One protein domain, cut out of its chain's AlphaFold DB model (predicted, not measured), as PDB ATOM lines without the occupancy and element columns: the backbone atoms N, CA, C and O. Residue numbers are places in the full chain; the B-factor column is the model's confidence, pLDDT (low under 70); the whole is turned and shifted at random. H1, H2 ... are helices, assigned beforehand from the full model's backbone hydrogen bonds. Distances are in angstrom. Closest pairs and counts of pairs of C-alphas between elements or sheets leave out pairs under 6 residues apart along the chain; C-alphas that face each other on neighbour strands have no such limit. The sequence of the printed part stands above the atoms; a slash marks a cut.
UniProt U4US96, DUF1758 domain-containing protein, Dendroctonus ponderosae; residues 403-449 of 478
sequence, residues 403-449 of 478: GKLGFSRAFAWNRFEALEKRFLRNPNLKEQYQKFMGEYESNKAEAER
ATOM      1  N   GLY A 403     145.586 100.313  43.214       59.88
ATOM      2  CA  GLY A 403     146.447 101.503  43.168       59.88
ATOM      3  C   GLY A 403     147.347 101.701  44.400       59.88
ATOM      4  O   GLY A 403     148.287 102.488  44.340       59.88
ATOM      5  N   LYS A 404     147.112 100.979  45.509       55.94
ATOM      6  CA  LYS A 404     147.969 101.005  46.707       55.94
ATOM      7  C   LYS A 404     149.215 100.106  46.621       55.94
ATOM      8  O   LYS A 404     150.020 100.149  47.546       55.94
ATOM      9  N   LEU A 405     149.428  99.338  45.541       57.69
ATOM     10  CA  LEU A 405     150.634  98.495  45.382       57.69
ATOM     11  C   LEU A 405     151.959  99.287  45.319       57.69
ATOM     12  O   LEU A 405     153.035  98.688  45.418       57.69
ATOM     13  N   GLY A 406     151.899 100.614  45.156       65.38
ATOM     14  CA  GLY A 406     153.034 101.526  45.302       65.38
ATOM     15  C   GLY A 406     154.240 101.165  44.429       65.38
ATOM     16  O   GLY A 406     154.108 100.718  43.292       65.38
ATOM     17  N   PHE A 407     155.444 101.335  44.978       65.94
ATOM     18  CA  PHE A 407     156.705 101.078  44.275       65.94
ATOM     19  C   PHE A 407     157.126  99.594  44.246       65.94
ATOM     20  O   PHE A 407     158.280  99.300  43.939       65.94
ATOM     21  N   SER A 408     156.224  98.644  44.534       72.94
ATOM     22  CA  SER A 408     156.502  97.190  44.538       72.94
ATOM     23  C   SER A 408     157.266  96.710  43.296       72.94
ATOM     24  O   SER A 408     158.252  95.985  43.428       72.94
ATOM     25  N   ARG A 409     156.901  97.195  42.100       74.81
ATOM     26  CA  ARG A 409     157.625  96.923  40.843       74.81
ATOM     27  C   ARG A 409     159.095  97.358  40.893       74.81
ATOM     28  O   ARG A 409     159.957  96.605  40.454       74.81
ATOM     29  N   ALA A 410     159.386  98.549  41.415       73.38
ATOM     30  CA  ALA A 410     160.753  99.062  41.523       73.38
ATOM     31  C   ALA A 410     161.567  98.283  42.571       73.38
ATOM     32  O   ALA A 410     162.733  97.980  42.340       73.38
ATOM     33  N   PHE A 411     160.948  97.880  43.686       71.50
ATOM     34  CA  PHE A 411     161.599  97.019  44.679       71.50
ATOM     35  C   PHE A 411     161.903  95.617  44.135       71.50
ATOM     36  O   PHE A 411     163.013  95.121  44.325       71.50
ATOM     37  N   ALA A 412     160.958  94.995  43.422       72.56
ATOM     38  CA  ALA A 412     161.168  93.710  42.761       72.56
ATOM     39  C   ALA A 412     162.283  93.797  41.705       72.56
ATOM     40  O   ALA A 412     163.172  92.946  41.684       72.56
ATOM     41  N   TRP A 413     162.294  94.864  40.898       77.75
ATOM     42  CA  TRP A 413     163.343  95.123  39.909       77.75
ATOM     43  C   TRP A 413     164.726  95.301  40.549       77.75
ATOM     44  O   TRP A 413     165.683  94.642  40.151       77.75
ATOM     45  N   ASN A 414     164.833  96.117  41.600       77.06
ATOM     46  CA  ASN A 414     166.098  96.341  42.301       77.06
ATOM     47  C   ASN A 414     166.614  95.064  42.988       77.06
ATOM     48  O   ASN A 414     167.820  94.812  42.985       77.06
ATOM     49  N   ARG A 415     165.719  94.226  43.539       75.19
ATOM     50  CA  ARG A 415     166.078  92.900  44.076       75.19
ATOM     51  C   ARG A 415     166.572  91.959  42.972       75.19
ATOM     52  O   ARG A 415     167.569  91.274  43.188       75.19
ATOM     53  N   PHE A 416     165.929  91.958  41.803       83.00
ATOM     54  CA  PHE A 416     166.361  91.183  40.638       83.00
ATOM     55  C   PHE A 416     167.747  91.626  40.138       83.00
ATOM     56  O   PHE A 416     168.649  90.799  40.031       83.00
ATOM     57  N   GLU A 417     167.980  92.928  39.948       85.19
ATOM     58  CA  GLU A 417     169.301  93.438  39.558       85.19
ATOM     59  C   GLU A 417     170.396  93.118  40.584       85.19
ATOM     60  O   GLU A 417     171.522  92.795  40.203       85.19
ATOM     61  N   ALA A 418     170.103  93.222  41.883       81.06
ATOM     62  CA  ALA A 418     171.058  92.879  42.935       81.06
ATOM     63  C   ALA A 418     171.417  91.381  42.915       81.06
ATOM     64  O   ALA A 418     172.571  91.016  43.150       81.06
ATOM     65  N   LEU A 419     170.444  90.523  42.599       82.75
ATOM     66  CA  LEU A 419     170.609  89.079  42.455       82.75
ATOM     67  C   LEU A 419     171.437  88.724  41.204       82.75
ATOM     68  O   LEU A 419     172.408  87.979  41.328       82.75
ATOM     69  N   GLU A 420     171.182  89.354  40.055       89.06
ATOM     70  CA  GLU A 420     172.024  89.220  38.850       89.06
ATOM     71  C   GLU A 420     173.465  89.707  39.084       89.06
ATOM     72  O   GLU A 420     174.431  88.998  38.795       89.06
ATOM     73  N   LYS A 421     173.649  90.879  39.710       87.06
ATOM     74  CA  LYS A 421     174.979  91.399  40.088       87.06
ATOM     75  C   LYS A 421     175.714  90.450  41.046       87.06
ATOM     76  O   LYS A 421     176.937  90.324  40.972       87.06
ATOM     77  N   ARG A 422     174.988  89.750  41.924       83.69
ATOM     78  CA  ARG A 422     175.530  88.734  42.839       83.69
ATOM     79  C   ARG A 422     175.896  87.430  42.119       83.69
ATOM     80  O   ARG A 422     176.922  86.845  42.455       83.69
ATOM     81  N   PHE A 423     175.138  87.016  41.104       88.81
ATOM     82  CA  PHE A 423     175.484  85.886  40.234       88.81
ATOM     83  C   PHE A 423     176.710  86.151  39.355       88.81
ATOM     84  O   PHE A 423     177.523  85.252  39.165       88.81
ATOM     85  N   LEU A 424     176.896  87.385  38.875       86.25
ATOM     86  CA  LEU A 424     178.117  87.784  38.163       86.25
ATOM     87  C   LEU A 424     179.363  87.735  39.066       86.25
ATOM     88  O   LEU A 424     180.444  87.392  38.597       86.25
ATOM     89  N   ARG A 425     179.220  88.051  40.363       86.38
ATOM     90  CA  ARG A 425     180.314  87.978  41.351       86.38
ATOM     91  C   ARG A 425     180.598  86.559  41.857       86.38
ATOM     92  O   ARG A 425     181.718  86.293  42.276       86.38
ATOM     93  N   ASN A 426     179.608  85.666  41.859       87.62
ATOM     94  CA  ASN A 426     179.760  84.279  42.305       87.62
ATOM     95  C   ASN A 426     179.055  83.308  41.332       87.62
ATOM     96  O   ASN A 426     177.864  83.022  41.506       87.62
ATOM     97  N   PRO A 427     179.788  82.766  40.338       91.06
ATOM     98  CA  PRO A 427     179.235  81.841  39.349       91.06
ATOM     99  C   PRO A 427     178.690  80.538  39.948       91.06
ATOM    100  O   PRO A 427     177.671  80.036  39.485       91.06
ATOM    101  N   ASN A 428     179.310  80.016  41.012       88.38
ATOM    102  CA  ASN A 428     178.870  78.773  41.657       88.38
ATOM    103  C   ASN A 428     177.482  78.935  42.306       88.38
ATOM    104  O   ASN A 428     176.623  78.066  42.186       88.38
ATOM    105  N   LEU A 429     177.215  80.096  42.914       83.81
ATOM    106  CA  LEU A 429     175.885  80.422  43.436       83.81
ATOM    107  C   LEU A 429     174.831  80.526  42.317       83.81
ATOM    108  O   LEU A 429     173.681  80.144  42.535       83.81
ATOM    109  N   LYS A 430     175.209  81.028  41.131       89.44
ATOM    110  CA  LYS A 430     174.318  81.079  39.961       89.44
ATOM    111  C   LYS A 430     173.913  79.673  39.521       89.44
ATOM    112  O   LYS A 430     172.729  79.421  39.327       89.44
ATOM    113  N   GLU A 431     174.880  78.768  39.416       89.62
ATOM    114  CA  GLU A 431     174.669  77.371  39.027       89.62
ATOM    115  C   GLU A 431     173.738  76.639  40.010       89.62
ATOM    116  O   GLU A 431     172.750  76.031  39.594       89.62
ATOM    117  N   GLN A 432     173.978  76.780  41.320       85.25
ATOM    118  CA  GLN A 432     173.102  76.220  42.358       85.25
ATOM    119  C   GLN A 432     171.664  76.757  42.264       85.25
ATOM    120  O   GLN A 432     170.708  75.989  42.376       85.25
ATOM    121  N   TYR A 433     171.499  78.062  42.026       87.12
ATOM    122  CA  TYR A 433     170.180  78.679  41.879       87.12
ATOM    123  C   TYR A 433     169.455  78.214  40.608       87.12
ATOM    124  O   TYR A 433     168.270  77.893  40.660       87.12
ATOM    125  N   GLN A 434     170.159  78.128  39.474       89.81
ATOM    126  CA  GLN A 434     169.596  77.624  38.218       89.81
ATOM    127  C   GLN A 434     169.140  76.166  38.347       89.81
ATOM    128  O   GLN A 434     168.040  75.835  37.906       89.81
ATOM    129  N   LYS A 435     169.937  75.319  39.010       89.25
ATOM    130  CA  LYS A 435     169.566  73.930  39.301       89.25
ATOM    131  C   LYS A 435     168.290  73.851  40.151       89.25
ATOM    132  O   LYS A 435     167.348  73.171  39.759       89.25
ATOM    133  N   PHE A 436     168.229  74.604  41.252       88.81
ATOM    134  CA  PHE A 436     167.045  74.664  42.118       88.81
ATOM    135  C   PHE A 436     165.780  75.124  41.370       88.81
ATOM    136  O   PHE A 436     164.714  74.537  41.541       88.81
ATOM    137  N   MET A 437     165.881  76.148  40.514       85.44
ATOM    138  CA  MET A 437     164.732  76.631  39.739       85.44
ATOM    139  C   MET A 437     164.238  75.586  38.723       85.44
ATOM    140  O   MET A 437     163.030  75.401  38.590       85.44
ATOM    141  N   GLY A 438     165.143  74.846  38.071       87.56
ATOM    142  CA  GLY A 438     164.775  73.745  37.170       87.56
ATOM    143  C   GLY A 438     164.099  72.566  37.887       87.56
ATOM    144  O   GLY A 438     163.115  72.017  37.385       87.56
ATOM    145  N   GLU A 439     164.567  72.212  39.087       86.25
ATOM    146  CA  GLU A 439     163.908  71.227  39.962       86.25
ATOM    147  C   GLU A 439     162.504  71.705  40.384       86.25
ATOM    148  O   GLU A 439     161.534  70.949  40.315       86.25
ATOM    149  N   TYR A 440     162.361  72.984  40.746       76.50
ATOM    150  CA  TYR A 440     161.086  73.593  41.140       76.50
ATOM    151  C   TYR A 440     160.042  73.616  40.010       76.50
ATOM    152  O   TYR A 440     158.869  73.312  40.248       76.50
ATOM    153  N   GLU A 441     160.446  73.944  38.779       78.12
ATOM    154  CA  GLU A 441     159.567  73.906  37.602       78.12
ATOM    155  C   GLU A 441     159.159  72.473  37.236       78.12
ATOM    156  O   GLU A 441     157.981  72.217  36.973       78.12
ATOM    157  N   SER A 442     160.098  71.524  37.308       79.25
ATOM    158  CA  SER A 442     159.839  70.102  37.051       79.25
ATOM    159  C   SER A 442     158.818  69.528  38.042       79.25
ATOM    160  O   SER A 442     157.802  68.964  37.631       79.25
ATOM    161  N   ASN A 443     159.017  69.775  39.342       73.44
ATOM    162  CA  ASN A 443     158.101  69.340  40.401       73.44
ATOM    163  C   ASN A 443     156.711  69.988  40.272       73.44
ATOM    164  O   ASN A 443     155.696  69.361  40.579       73.44
ATOM    165  N   LYS A 444     156.635  71.241  39.793       73.38
ATOM    166  CA  LYS A 444     155.354  71.907  39.517       73.38
ATOM    167  C   LYS A 444     154.594  71.200  38.385       73.38
ATOM    168  O   LYS A 444     153.411  70.909  38.551       73.38
ATOM    169  N   ALA A 445     155.268  70.881  37.281       68.81
ATOM    170  CA  ALA A 445     154.658  70.174  36.154       68.81
ATOM    171  C   ALA A 445     154.221  68.738  36.516       68.81
ATOM    172  O   ALA A 445     153.218  68.242  36.001       68.81
ATOM    173  N   GLU A 446     154.936  68.064  37.420       65.31
ATOM    174  CA  GLU A 446     154.568  66.731  37.914       65.31
ATOM    175  C   GLU A 446     153.347  66.760  38.854       65.31
ATOM    176  O   GLU A 446     152.444  65.924  38.735       65.31
ATOM    177  N   ALA A 447     153.240  67.778  39.715       58.88
ATOM    178  CA  ALA A 447     152.029  68.032  40.497       58.88
ATOM    179  C   ALA A 447     150.811  68.303  39.587       58.88
ATOM    180  O   ALA A 447     149.743  67.722  39.775       58.88
ATOM    181  N   GLU A 448     150.968  69.120  38.542       60.47
ATOM    182  CA  GLU A 448     149.887  69.413  37.590       60.47
ATOM    183  C   GLU A 448     149.434  68.150  36.818       60.47
ATOM    184  O   GLU A 448     148.233  67.935  36.635       60.47
ATOM    185  N   ARG A 449     150.359  67.245  36.456       57.88
ATOM    186  CA  ARG A 449     150.041  65.950  35.812       57.88
ATOM    187  C   ARG A 449     149.334  64.957  36.736       57.88
ATOM    188  O   ARG A 449     148.397  64.286  36.304       57.88
TER     189      ARG A 449
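AT A GLANCE: This is residues 403 to 449 of the 478 residues of the protein "DUF1758 domain-containing protein" of Dendroctonus ponderosae (UniProt U4US96). Two long helices, H1 then H2, make an open V that meets at one corner, with residues 403 to 407 running on from the free end of H1. The printed part has 47 residues, two named helices and no named strand; its class is all helix. It is extended and flat, with a radius of gyration of the C-alphas of 14.8 A and spans of 36 by 33 by 6 A.

IN THESE COORDINATES: After residues 403 to 407, H1 takes residues 408 to 425, 25.7 A long, from C-alpha 408 at (156.502, 97.190, 44.538). H2 takes residues 427 to 449, 33.4 A long, ending at C-alpha 449 at (150.041, 65.950, 35.812).

HOW THE PARTS SIT: H1 and H2 touch only at the corner by their tight link, and only just, with 3 pairs of C-alphas within 8 A. The closest C-alphas, of Phe 423 and Lys 430, are 5.0 A apart. The helices run opposite ways at a steep tilt of 54 degrees. In both, every O i to N i+4 pair is within hydrogen-bond range.

THE WHOLE: The C-alphas farthest apart, of Gly 403 and Asn 428, are 39.6 A apart. The printed part has no cut. Residues 403 to 407 and 445 to 449 have pLDDT under 70.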